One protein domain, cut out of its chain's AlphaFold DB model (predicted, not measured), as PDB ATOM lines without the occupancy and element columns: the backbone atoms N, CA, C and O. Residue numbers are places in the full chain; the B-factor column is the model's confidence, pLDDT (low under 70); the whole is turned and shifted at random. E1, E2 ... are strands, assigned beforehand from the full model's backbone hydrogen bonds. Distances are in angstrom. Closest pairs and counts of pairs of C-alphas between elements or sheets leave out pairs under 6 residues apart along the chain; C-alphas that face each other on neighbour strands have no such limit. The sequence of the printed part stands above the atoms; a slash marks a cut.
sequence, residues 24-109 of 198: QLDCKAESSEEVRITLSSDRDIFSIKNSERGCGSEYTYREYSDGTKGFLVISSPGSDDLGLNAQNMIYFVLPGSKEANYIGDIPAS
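Overview. This is residues 24 to 109 of the 198 residues of an uncharacterized protein of Pseudomonas chlororaphis (UniProt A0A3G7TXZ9). One antiparallel sheet of seven strands folds back on itself into two leaves whose strands cross, like a loosely closed barrel: E3 and E2 make one leaf, E4, E5, E6 and E7 the other, and E1 is the hinge between them. The edge strands E3 and E7 come together near Ile 48 and Ala 100. The printed part has 86 residues with no named helix and seven named strands, E1 to E7 along the chain, in the sheet order E3 - E2 - E1 - E4 - E5 - E6 - E7. The class is all strand, though under half of the residues, 42 of 86, are in named elements. The whole is compact, with a radius of gyration of the C-alphas of 12.6 A and spans of 35 by 33 by 22 A.

Arrangement. The sheet is strongly twisted and curled like part of a barrel, the way across it turning by 138 degrees. E1, residues 24 to 30, is staggered: its residues 24 to 25 pair with E4, residues 59 to 63, where N 25 and O 59 are 2.8 A apart, and its residues 26 to 30 pair with E2, residues 36 to 40, where N 28 and O 38 are 2.8 A apart. E2 forms a hairpin with E3, residues 45 to 49, with N 39 and O 46 at 2.8 A. E1, E2 and E3 are a meander, each strand the antiparallel neighbour of the one before; with E4, neighbour of E1, they make a Greek key. The second meander begins with E4 and E5, residues 71 to 75, a hairpin at 160 degrees between directions, with N 74 and O 60 at 2.8 A. E5 and E6, residues 87 to 93, have N 91 and O 73 at 2.8 A. E6 and E7, residues 100 to 107, have N 88 and O 106 at 2.8 A; E7 bends by 63 degrees at residue 103. In this folded sheet, the closest C-alphas of E3 and E7 are those of Ile 48 and Ala 100, 5.3 A apart. E2 and E6 are apart.

Along the chain. E1 begins at C-alpha 24, (-48.767, -21.146, -26.388), and is 19.2 A long. E2 is 13.2 A, E3 13.5 A, E4 14.1 A and E5 13.0 A long. E6 is 19.5 A long, and so is E7, which ends at C-alpha 107, (-41.587, -6.752, -37.149).

Size, cuts and confidence. The C-alphas farthest apart are those of Leu 84 and Gly 96, 36.6 A. The printed part has no cut. The link E5 to E6, 11 residues, is long. The mean pLDDT of the printed part is 87.1, and residues 31 to 35 and 66 to 67 are under 70.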
ATOM      1  N   GLN A  24     -49.817 -20.464 -25.638       92.25
ATOM      2  CA  GLN A  24     -48.767 -21.146 -26.388       92.25
ATOM      3  C   GLN A  24     -49.327 -22.385 -27.106       92.25
ATOM      4  O   GLN A  24     -50.263 -23.024 -26.616       92.25
ATOM      5  N   LEU A  25     -48.763 -22.712 -28.268       92.81
ATOM      6  CA  LEU A  25     -49.106 -23.886 -29.066       92.81
ATOM      7  C   LEU A  25     -47.910 -24.832 -29.178       92.81
ATOM      8  O   LEU A  25     -46.815 -24.425 -29.570       92.81
ATOM      9  N   ASP A  26     -48.151 -26.113 -28.925       93.31
ATOM     10  CA  ASP A  26     -47.209 -27.184 -29.223       93.31
ATOM     11  C   ASP A  26     -47.172 -27.437 -30.730       93.31
ATOM     12  O   ASP A  26     -48.217 -27.590 -31.364       93.31
ATOM     13  N   CYS A  27     -45.975 -27.529 -31.310       92.19
ATOM     14  CA  CYS A  27     -45.800 -27.786 -32.737       92.19
ATOM     15  C   CYS A  27     -45.349 -29.223 -33.004       92.19
ATOM     16  O   CYS A  27     -44.388 -29.722 -32.413       92.19
ATOM     17  N   LYS A  28     -46.002 -29.873 -33.971       90.88
ATOM     18  CA  LYS A  28     -45.615 -31.179 -34.503       90.88
ATOM     19  C   LYS A  28     -45.521 -31.124 -36.026       90.88
ATOM     20  O   LYS A  28     -46.502 -30.837 -36.707       90.88
ATOM     21  N   ALA A  29     -44.343 -31.442 -36.558       81.81
ATOM     22  CA  ALA A  29     -44.138 -31.558 -37.998       81.81
ATOM     23  C   ALA A  29     -44.719 -32.880 -38.523       81.81
ATOM     24  O   ALA A  29     -44.501 -33.940 -37.928       81.81
ATOM     25  N   GLU A  30     -45.433 -32.827 -39.645       76.50
ATOM     26  CA  GLU A  30     -45.904 -34.012 -40.362       76.50
ATOM     27  C   GLU A  30     -44.988 -34.297 -41.558       76.50
ATOM     28  O   GLU A  30     -44.661 -33.410 -42.343       76.50
ATOM     29  N   SER A  31     -44.553 -35.551 -41.702       56.62
ATOM     30  CA  SER A  31     -43.630 -35.985 -42.759       56.62
ATOM     31  C   SER A  31     -44.346 -36.297 -44.086       56.62
ATOM     32  O   SER A  31     -44.097 -37.344 -44.687       56.62
ATOM     33  N   SER A  32     -45.295 -35.458 -44.507       57.69
ATOM     34  CA  SER A  32     -46.029 -35.633 -45.771       57.69
ATOM     35  C   SER A  32     -45.417 -34.831 -46.925       57.69
ATOM     36  O   SER A  32     -44.629 -33.919 -46.704       57.69
ATOM     37  N   GLU A  33     -45.797 -35.171 -48.164       55.84
ATOM     38  CA  GLU A  33     -45.356 -34.491 -49.400       55.84
ATOM     39  C   GLU A  33     -45.699 -32.987 -49.427       55.84
ATOM     40  O   GLU A  33     -44.995 -32.206 -50.061       55.84
ATOM     41  N   GLU A  34     -46.738 -32.568 -48.696       60.34
ATOM     42  CA  GLU A  34     -46.969 -31.171 -48.322       60.34
ATOM     43  C   GLU A  34     -46.353 -30.926 -46.939       60.34
ATOM     44  O   GLU A  34     -46.706 -31.621 -45.980       60.34
ATOM     45  N   VAL A  35     -45.463 -29.934 -46.821       66.94
ATOM     46  CA  VAL A  35     -44.912 -29.499 -45.528       66.94
ATOM     47  C   VAL A  35     -46.061 -28.941 -44.694       66.94
ATOM     48  O   VAL A  35     -46.496 -27.801 -44.875       66.94
ATOM     49  N   ARG A  36     -46.595 -29.777 -43.806       83.75
ATOM     50  CA  ARG A  36     -47.678 -29.433 -42.892       83.75
ATOM     51  C   ARG A  36     -47.149 -29.464 -41.469       83.75
ATOM     52  O   ARG A  36     -46.487 -30.417 -41.056       83.75
ATOM     53  N   ILE A  37     -47.473 -28.420 -40.719       90.50
ATOM     54  CA  ILE A  37     -47.280 -28.401 -39.273       90.50
ATOM     55  C   ILE A  37     -48.643 -28.393 -38.596       90.50
ATOM     56  O   ILE A  37     -49.566 -27.691 -39.020       90.50
ATOM     57  N   THR A  38     -48.752 -29.199 -37.551       92.31
ATOM     58  CA  THR A  38     -49.918 -29.258 -36.678       92.31
ATOM     59  C   THR A  38     -49.556 -28.552 -35.381       92.31
ATOM     60  O   THR A  38     -48.537 -28.864 -34.763       92.31
ATOM     61  N   LEU A  39     -50.378 -27.581 -34.999       93.06
ATOM     62  CA  LEU A  39     -50.248 -26.787 -33.787       93.06
ATOM     63  C   LEU A  39     -51.370 -27.173 -32.828       93.06
ATOM     64  O   LEU A  39     -52.527 -27.235 -33.244       93.06
ATOM     65  N   SER A  40     -51.069 -27.426 -31.562       91.94
ATOM     66  CA  SER A  40     -52.079 -27.858 -30.591       91.94
ATOM     67  C   SER A  40     -51.942 -27.169 -29.243       91.94
ATOM     68  O   SER A  40     -50.837 -26.947 -28.765       91.94
ATOM     69  N   SER A  41     -53.080 -26.895 -28.617       89.94
ATOM     70  CA  SER A  41     -53.213 -26.625 -27.186       89.94
ATOM     71  C   SER A  41     -54.109 -27.695 -26.551       89.94
ATOM     72  O   SER A  41     -54.644 -28.566 -27.240       89.94
ATOM     73  N   ASP A  42     -54.350 -27.602 -25.241       83.88
ATOM     74  CA  ASP A  42     -55.307 -28.473 -24.541       83.88
ATOM     75  C   ASP A  42     -56.735 -28.415 -25.118       83.88
ATOM     76  O   ASP A  42     -57.546 -29.311 -24.871       83.88
ATOM     77  N   ARG A  43     -57.080 -27.342 -25.846       82.69
ATOM     78  CA  ARG A  43     -58.445 -27.075 -26.331       82.69
ATOM     79  C   ARG A  43     -58.561 -27.069 -27.846       82.69
ATOM     80  O   ARG A  43     -59.584 -27.510 -28.367       82.69
ATOM     81  N   ASP A  44     -57.534 -26.588 -28.536       87.38
ATOM     82  CA  ASP A  44     -57.601 -26.273 -29.956       87.38
ATOM     83  C   ASP A  44     -56.496 -26.982 -30.739       87.38
ATOM     84  O   ASP A  44     -55.403 -27.235 -30.239       87.38
ATOM     85  N   ILE A  45     -56.794 -27.313 -31.995       91.50
ATOM     86  CA  ILE A  45     -55.823 -27.882 -32.933       91.50
ATOM     87  C   ILE A  45     -55.935 -27.110 -34.237       91.50
ATOM     88  O   ILE A  45     -57.011 -27.073 -34.844       91.50
ATOM     89  N   PHE A  46     -54.813 -26.556 -34.674       93.19
ATOM     90  CA  PHE A  46     -54.660 -25.837 -35.926       93.19
ATOM     91  C   PHE A  46     -53.663 -26.546 -36.841       93.19
ATOM     92  O   PHE A  46     -52.796 -27.296 -36.397       93.19
ATOM     93  N   SER A  47     -53.766 -26.295 -38.138       93.44
ATOM     94  CA  SER A  47     -52.810 -26.771 -39.135       93.44
ATOM     95  C   SER A  47     -52.388 -25.627 -40.042       93.44
ATOM     96  O   SER A  47     -53.251 -24.889 -40.525       93.44
ATOM     97  N   ILE A  48     -51.093 -25.533 -40.328       92.94
ATOM     98  CA  ILE A  48     -50.540 -24.628 -41.340       92.94
ATOM     99  C   ILE A  48     -49.987 -25.489 -42.474       92.94
ATOM    100  O   ILE A  48     -49.200 -26.413 -42.243       92.94
ATOM    101  N   LYS A  49     -50.407 -25.194 -43.705       89.50
ATOM    102  CA  LYS A  49     -49.861 -25.811 -44.921       89.50
ATOM    103  C   LYS A  49     -48.760 -24.931 -45.500       89.50
ATOM    104  O   LYS A  49     -48.882 -23.711 -45.462       89.50
ATOM    105  N   ASN A  50     -47.737 -25.555 -46.083       82.31
ATOM    106  CA  ASN A  50     -46.619 -24.881 -46.752       82.31
ATOM    107  C   ASN A  50     -45.958 -23.817 -45.863       82.31
ATOM    108  O   ASN A  50     -45.642 -22.724 -46.323       82.31
ATOM    109  N   SER A  51     -45.801 -24.123 -44.573       81.75
ATOM    110  CA  SER A  51     -45.185 -23.191 -43.634       81.75
ATOM    111  C   SER A  51     -43.711 -22.994 -43.982       81.75
ATOM    112  O   SER A  51     -42.966 -23.969 -44.082       81.75
ATOM    113  N   GLU A  52     -43.281 -21.739 -44.119       82.62
ATOM    114  CA  GLU A  52     -41.858 -21.396 -44.250       82.62
ATOM    115  C   GLU A  52     -41.096 -21.670 -42.946       82.62
ATOM    116  O   GLU A  52     -39.905 -21.982 -42.967       82.62
ATOM    117  N   ARG A  53     -41.802 -21.626 -41.807       83.31
ATOM    118  CA  ARG A  53     -41.268 -21.948 -40.481       83.31
ATOM    119  C   ARG A  53     -41.683 -23.336 -40.019       83.31
ATOM    120  O   ARG A  53     -42.848 -23.717 -40.114       83.31
ATOM    121  N   GLY A  54     -40.720 -24.086 -39.494       85.81
ATOM    122  CA  GLY A  54     -40.966 -25.356 -38.815       85.81
ATOM    123  C   GLY A  54     -41.119 -25.193 -37.301       85.81
ATOM    124  O   GLY A  54     -41.062 -24.093 -36.757       85.81
ATOM    125  N   CYS A  55     -41.194 -26.317 -36.590       88.94
ATOM    126  CA  CYS A  55     -41.338 -26.354 -35.128       88.94
ATOM    127  C   CYS A  55     -40.117 -25.865 -34.320       88.94
ATOM    128  O   CYS A  55     -40.088 -26.037 -33.107       88.94
ATOM    129  N   GLY A  56     -39.105 -25.282 -34.969       86.25
ATOM    130  CA  GLY A  56     -38.039 -24.541 -34.285       86.25
ATOM    131  C   GLY A  56     -38.457 -23.123 -33.870       86.25
ATOM    132  O   GLY A  56     -37.719 -22.460 -33.150       86.25
ATOM    133  N   SER A  57     -39.617 -22.657 -34.339       89.12
ATOM    134  CA  SER A  57     -40.226 -21.386 -33.941       89.12
ATOM    135  C   SER A  57     -41.228 -21.585 -32.806       89.12
ATOM    136  O   SER A  57     -41.842 -22.645 -32.688       89.12
ATOM    137  N   GLU A  58     -41.420 -20.550 -31.995       92.88
ATOM    138  CA  GLU A  58     -42.497 -20.515 -31.007       92.88
ATOM    139  C   GLU A  58     -43.804 -20.071 -31.669       92.88
ATOM    140  O   GLU A  58     -43.807 -19.161 -32.500       92.88
ATOM    141  N   TYR A  59     -44.908 -20.718 -31.298       94.38
ATOM    142  CA  TYR A  59     -46.240 -20.395 -31.794       94.38
ATOM    143  C   TYR A  59     -47.152 -20.017 -30.630       94.38
ATOM    144  O   TYR A  59     -47.244 -20.749 -29.644       94.38
ATOM    145  N   THR A  60     -47.866 -18.905 -30.765       94.81
ATOM    146  CA  THR A  60     -48.926 -18.496 -29.840       94.81
ATOM    147  C   THR A  60     -50.227 -18.256 -30.593       94.81
ATOM    148  O   THR A  60     -50.242 -18.121 -31.818       94.81
ATOM    149  N   TYR A  61     -51.346 -18.236 -29.876       93.50
ATOM    150  CA  TYR A  61     -52.632 -17.858 -30.442       93.50
ATOM    151  C   TYR A  61     -53.514 -17.099 -29.465       93.50
ATOM    152  O   TYR A  61     -53.356 -17.188 -28.245       93.50
ATOM    153  N   ARG A  62     -54.472 -16.367 -30.032       90.94
ATOM    154  CA  ARG A  62     -55.501 -15.629 -29.298       90.94
ATOM    155  C   ARG A  62     -56.729 -15.384 -30.161       90.94
ATOM    156  O   ARG A  62     -56.669 -15.456 -31.389       90.94
ATOM    157  N   GLU A  63     -57.841 -15.059 -29.517       89.75
ATOM    158  CA  GLU A  63     -59.054 -14.635 -30.213       89.75
ATOM    159  C   GLU A  63     -58.829 -13.313 -30.956       89.75
ATOM    160  O   GLU A  63     -58.176 -12.397 -30.452       89.75
ATOM    161  N   TYR A  64     -59.383 -13.210 -32.161       86.81
ATOM    162  CA  TYR A  64     -59.361 -11.972 -32.927       86.81
ATOM    163  C   TYR A  64     -60.507 -11.048 -32.503       86.81
ATOM    164  O   TYR A  64     -61.670 -11.453 -32.467       86.81
ATOM    165  N   SER A  65     -60.172  -9.799 -32.183       72.56
ATOM    166  CA  SER A  65     -61.078  -8.841 -31.543       72.56
ATOM    167  C   SER A  65     -61.770  -7.861 -32.502       72.56
ATOM    168  O   SER A  65     -62.680  -7.153 -32.072       72.56
ATOM    169  N   ASP A  66     -61.428  -7.831 -33.799       69.12
ATOM    170  CA  ASP A  66     -61.970  -6.851 -34.762       69.12
ATOM    171  C   ASP A  66     -63.100  -7.427 -35.641       69.12
ATOM    172  O   ASP A  66     -62.969  -7.619 -36.852       69.12
ATOM    173  N   GLY A  67     -64.237  -7.735 -35.006       64.56
ATOM    174  CA  GLY A  67     -65.538  -7.986 -35.652       64.56
ATOM    175  C   GLY A  67     -65.714  -9.338 -36.361       64.56
ATOM    176  O   GLY A  67     -66.797  -9.928 -36.296       64.56
ATOM    177  N   THR A  68     -64.671  -9.870 -36.994       74.94
ATOM    178  CA  THR A  68     -64.659 -11.227 -37.552       74.94
ATOM    179  C   THR A  68     -64.314 -12.199 -36.433       74.94
ATOM    180  O   THR A  68     -63.235 -12.133 -35.863       74.94
ATOM    181  N   LYS A  69     -65.206 -13.129 -36.088       83.88
ATOM    182  CA  LYS A  69     -64.831 -14.196 -35.143       83.88
ATOM    183  C   LYS A  69     -63.663 -14.994 -35.739       83.88
ATOM    184  O   LYS A  69     -63.615 -15.159 -36.953       83.88
ATOM    185  N   GLY A  70     -62.746 -15.494 -34.922       90.62
ATOM    186  CA  GLY A  70     -61.603 -16.279 -35.391       90.62
ATOM    187  C   GLY A  70     -60.439 -16.228 -34.412       90.62
ATOM    188  O   GLY A  70     -60.562 -15.646 -33.332       90.62
ATOM    189  N   PHE A  71     -59.315 -16.815 -34.809       92.75
ATOM    190  CA  PHE A  71     -58.080 -16.786 -34.029       92.75
ATOM    191  C   PHE A  71     -56.934 -16.213 -34.852       92.75
ATOM    192  O   PHE A  71     -56.801 -16.515 -36.039       92.75
ATOM    193  N   LEU A  72     -56.094 -15.420 -34.198       94.06
ATOM    194  CA  LEU A  72     -54.765 -15.099 -34.693       94.06
ATOM    195  C   LEU A  72     -53.795 -16.141 -34.158       94.06
ATOM    196  O   LEU A  72     -53.788 -16.407 -32.958       94.06
ATOM    197  N   VAL A  73     -52.981 -16.701 -35.045       95.25
ATOM    198  CA  VAL A  73     -51.834 -17.539 -34.695       95.25
ATOM    199  C   VAL A  73     -50.578 -16.769 -35.080       95.25
ATOM    200  O   VAL A  73     -50.463 -16.291 -36.209       95.25
ATOM    201  N   ILE A  74     -49.651 -16.624 -34.143       95.00
ATOM    202  CA  ILE A  74     -48.424 -15.846 -34.293       95.00
ATOM    203  C   ILE A  74     -47.257 -16.820 -34.216       95.00
ATOM    204  O   ILE A  74     -47.159 -17.593 -33.268       95.00
ATOM    205  N   SER A  75     -46.382 -16.790 -35.217       95.06
ATOM    206  CA  SER A  75     -45.117 -17.518 -35.201       95.06
ATOM    207  C   SER A  75     -43.982 -16.536 -34.953       95.06
ATOM    208  O   SER A  75     -43.689 -15.695 -35.809       95.06
ATOM    209  N   SER A  76     -43.340 -16.646 -33.796       92.81
ATOM    210  CA  SER A  76     -42.143 -15.878 -33.456       92.81
ATOM    211  C   SER A  76     -40.952 -16.321 -34.318       92.81
ATOM    212  O   SER A  76     -40.920 -17.472 -34.760       92.81
ATOM    213  N   PRO A  77     -39.962 -15.451 -34.582       89.75
ATOM    214  CA  PRO A  77     -38.726 -15.842 -35.252       89.75
ATOM    215  C   PRO A  77     -38.065 -17.034 -34.557       89.75
ATOM    216  O   PRO A  77     -37.956 -17.060 -33.330       89.75
ATOM    217  N   GLY A  78     -37.593 -18.003 -35.345       83.75
ATOM    218  CA  GLY A  78     -36.714 -19.049 -34.832       83.75
ATOM    219  C   GLY A  78     -35.353 -18.479 -34.419       83.75
ATOM    220  O   GLY A  78     -35.022 -17.337 -34.740       83.75
ATOM    221  N   SER A  79     -34.528 -19.289 -33.750       76.50
ATOM    222  CA  SER A  79     -33.172 -18.892 -33.327       76.50
ATOM    223  C   SER A  79     -32.310 -18.345 -34.467       76.50
ATOM    224  O   SER A  79     -31.498 -17.446 -34.255       76.50
ATOM    225  N   ASP A  80     -32.510 -18.879 -35.668       73.88
ATOM    226  CA  ASP A  80     -31.711 -18.573 -36.854       73.88
ATOM    227  C   ASP A  80     -32.176 -17.279 -37.550       73.88
ATOM    228  O   ASP A  80     -31.426 -16.692 -38.329       73.88
ATOM    229  N   ASP A  81     -33.376 -16.795 -37.205       75.38
ATOM    230  CA  ASP A  81     -34.012 -15.589 -37.753       75.38
ATOM    231  C   ASP A  81     -33.909 -14.383 -36.798       75.38
ATOM    232  O   ASP A  81     -34.545 -13.343 -37.008       75.38
ATOM    233  N   LEU A  82     -33.129 -14.505 -35.718       78.62
ATOM    234  CA  LEU A  82     -32.941 -13.433 -34.746       78.62
ATOM    235  C   LEU A  82     -32.070 -12.311 -35.330       78.62
ATOM    236  O   LEU A  82     -30.951 -12.520 -35.795       78.62
ATOM    237  N   GLY A  83     -32.569 -11.078 -35.261       81.31
ATOM    238  CA  GLY A  83     -31.864  -9.894 -35.741       81.31
ATOM    239  C   GLY A  83     -32.752  -8.654 -35.762       81.31
ATOM    240  O   GLY A  83     -33.939  -8.716 -35.458       81.31
ATOM    241  N   LEU A  84     -32.184  -7.513 -36.164       76.50
ATOM    242  CA  LEU A  84     -32.911  -6.234 -36.247       76.50
ATOM    243  C   LEU A  84     -34.075  -6.248 -37.254       76.50
ATOM    244  O   LEU A  84     -34.956  -5.401 -37.182       76.50
ATOM    245  N   ASN A  85     -34.073  -7.215 -38.172       83.88
ATOM    246  CA  ASN A  85     -35.112  -7.407 -39.180       83.88
ATOM    247  C   ASN A  85     -35.963  -8.653 -38.908       83.88
ATOM    248  O   ASN A  85     -36.630  -9.128 -39.822       83.88
ATOM    249  N   ALA A  86     -35.905  -9.212 -37.696       91.62
ATOM    250  CA  ALA A  86     -36.707 -10.367 -37.326       91.62
ATOM    251  C   ALA A  86     -38.203 -10.037 -37.432       91.62
ATOM    252  O   ALA A  86     -38.632  -8.925 -37.106       91.62
ATOM    253  N   GLN A  87     -38.998 -11.003 -37.887       94.50
ATOM    254  CA  GLN A  87     -40.427 -10.818 -38.143       94.50
ATOM    255  C   GLN A  87     -41.260 -11.910 -37.485       94.50
ATOM    256  O   GLN A  87     -40.874 -13.079 -37.477       94.50
ATOM    257  N   ASN A  88     -42.422 -11.534 -36.968       95.25
ATOM    258  CA  ASN A  88     -43.471 -12.464 -36.587       95.25
ATOM    259  C   ASN A  88     -44.323 -12.759 -37.824       95.25
ATOM    260  O   ASN A  88     -44.841 -11.822 -38.437       95.25
ATOM    261  N   MET A  89     -44.490 -14.039 -38.160       95.44
ATOM    262  CA  MET A  89     -45.440 -14.444 -39.200       95.44
ATOM    263  C   MET A  89     -46.824 -14.563 -38.575       95.44
ATOM    264  O   MET A  89     -46.984 -15.209 -37.534       95.44
ATOM    265  N   ILE A  90     -47.823 -13.951 -39.201       96.00
ATOM    266  CA  ILE A  90     -49.186 -13.912 -38.681       96.00
ATOM    267  C   ILE A  90     -50.092 -14.759 -39.564       96.00
ATOM    268  O   ILE A  90     -50.109 -14.637 -40.792       96.00
ATOM    269  N   TYR A  91     -50.892 -15.589 -38.911       96.00
ATOM    270  CA  TYR A  91     -51.885 -16.436 -39.541       96.00
ATOM    271  C   TYR A  91     -53.266 -16.169 -38.946       96.00
ATOM    272  O   TYR A  91     -53.401 -15.821 -37.771       96.00
ATOM    273  N   PHE A  92     -54.302 -16.381 -39.750       95.56
ATOM    274  CA  PHE A  92     -55.692 -16.254 -39.346       95.56
ATOM    275  C   PHE A  92     -56.449 -17.572 -39.515       95.56
ATOM    276  O   PHE A  92     -56.412 -18.210 -40.574       95.56
ATOM    277  N   VAL A  93     -57.179 -17.958 -38.470       94.94
ATOM    278  CA  VAL A  93     -58.071 -19.118 -38.458       94.94
ATOM    279  C   VAL A  93     -59.514 -18.629 -38.501       94.94
ATOM    280  O   VAL A  93     -60.001 -17.988 -37.568       94.94
ATOM    281  N   LEU A  94     -60.212 -18.962 -39.588       92.50
ATOM    282  CA  LEU A  94     -61.636 -18.661 -39.751       92.50
ATOM    283  C   LEU A  94     -62.502 -19.457 -38.753       92.50
ATOM    284  O   LEU A  94     -62.155 -20.589 -38.406       92.50
ATOM    285  N   PRO A  95     -63.677 -18.940 -38.347       89.19
ATOM    286  CA  PRO A  95     -64.609 -19.662 -37.484       89.19
ATOM    287  C   PRO A  95     -64.969 -21.037 -38.035       89.19
ATOM    288  O   PRO A  95     -65.389 -21.163 -39.184       89.19
ATOM    289  N   GLY A  96     -64.841 -22.069 -37.200       87.75
ATOM    290  CA  GLY A  96     -65.152 -23.450 -37.582       87.75
ATOM    291  C   GLY A  96     -64.110 -24.113 -38.489       87.75
ATOM    292  O   GLY A  96     -64.257 -25.295 -38.798       87.75
ATOM    293  N   SER A  97     -63.057 -23.395 -38.885       91.75
ATOM    294  CA  SER A  97     -61.887 -23.965 -39.547       91.75
ATOM    295  C   SER A  97     -60.829 -24.370 -38.520       91.75
ATOM    296  O   SER A  97     -60.783 -23.850 -37.409       91.75
ATOM    297  N   LYS A  98     -59.956 -25.295 -38.921       91.94
ATOM    298  CA  LYS A  98     -58.699 -25.605 -38.222       91.94
ATOM    299  C   LYS A  98     -57.477 -25.139 -39.009       91.94
ATOM    300  O   LYS A  98     -56.353 -25.287 -38.556       91.94
ATOM    301  N   GLU A  99     -57.681 -24.602 -40.205       94.62
ATOM    302  CA  GLU A  99     -56.595 -24.154 -41.063       94.62
ATOM    303  C   GLU A  99     -56.222 -22.708 -40.731       94.62
ATOM    304  O   GLU A  99     -57.067 -21.810 -40.801       94.62
ATOM    305  N   ALA A 100     -54.959 -22.512 -40.356       95.19
ATOM    306  CA  ALA A 100     -54.353 -21.213 -40.116       95.19
ATOM    307  C   ALA A 100     -53.731 -20.711 -41.425       95.19
ATOM    308  O   ALA A 100     -52.763 -21.280 -41.933       95.19
ATOM    309  N   ASN A 101     -54.317 -19.656 -41.986       95.44
ATOM    310  CA  ASN A 101     -53.926 -19.089 -43.273       95.44
ATOM    311  C   ASN A 101     -52.979 -17.920 -43.050       95.44
ATOM    312  O   ASN A 101     -53.289 -17.039 -42.258       95.44
ATOM    313  N   TYR A 102     -51.853 -17.892 -43.751       95.56
ATOM    314  CA  TYR A 102     -50.906 -16.786 -43.661       95.56
ATOM    315  C   TYR A 102     -51.530 -15.480 -44.176       95.56
ATOM    316  O   TYR A 102     -52.106 -15.464 -45.267       95.56
ATOM    317  N   ILE A 103     -51.411 -14.397 -43.403       95.38
ATOM    318  CA  ILE A 103     -51.969 -13.075 -43.743       95.38
ATOM    319  C   ILE A 103     -50.905 -11.972 -43.857       95.38
ATOM    320  O   ILE A 103     -51.222 -10.840 -44.236       95.38
ATOM    321  N   GLY A 104     -49.650 -12.273 -43.528       96.06
ATOM    322  CA  GLY A 104     -48.535 -11.334 -43.609       96.06
ATOM    323  C   GLY A 104     -47.615 -11.390 -42.396       96.06
ATOM    324  O   GLY A 104     -47.856 -12.128 -41.440       96.06
ATOM    325  N   ASP A 105     -46.605 -10.527 -42.429       95.50
ATOM    326  CA  ASP A 105     -45.607 -10.392 -41.374       95.50
ATOM    327  C   ASP A 105     -45.681  -9.027 -40.690       95.50
ATOM    328  O   ASP A 105     -46.030  -8.011 -41.304       95.50
ATOM    329  N   ILE A 106     -45.279  -8.994 -39.421       95.94
ATOM    330  CA  ILE A 106     -44.954  -7.757 -38.702       95.94
ATOM    331  C   ILE A 106     -43.555  -7.861 -38.094       95.94
ATOM    332  O   ILE A 106     -43.106  -8.964 -37.782       95.94
ATOM    333  N   PRO A 107     -42.848  -6.740 -37.882       95.25
ATOM    334  CA  PRO A 107     -41.587  -6.752 -37.149       95.25
ATOM    335  C   PRO A 107     -41.747  -7.408 -35.775       95.25
ATOM    336  O   PRO A 107     -42.721  -7.145 -35.072       95.25
ATOM    337  N   ALA A 108     -40.773  -8.218 -35.363       93.81
ATOM    338  CA  ALA A 108     -40.784  -8.852 -34.044       93.81
ATOM    339  C   ALA A 108     -40.712  -7.826 -32.898       93.81
ATOM    340  O   ALA A 108     -41.154  -8.100 -31.788       93.81
ATOM    341  N   SER A 109     -40.188  -6.629 -33.178       92.50
ATOM    342  CA  SER A 109     -40.160  -5.482 -32.266       92.50
ATOM    343  C   SER A 109     -41.477  -4.704 -32.196       92.50
ATOM    344  O   SER A 109     -41.558  -3.733 -31.444       92.50
TER     345      SER A 109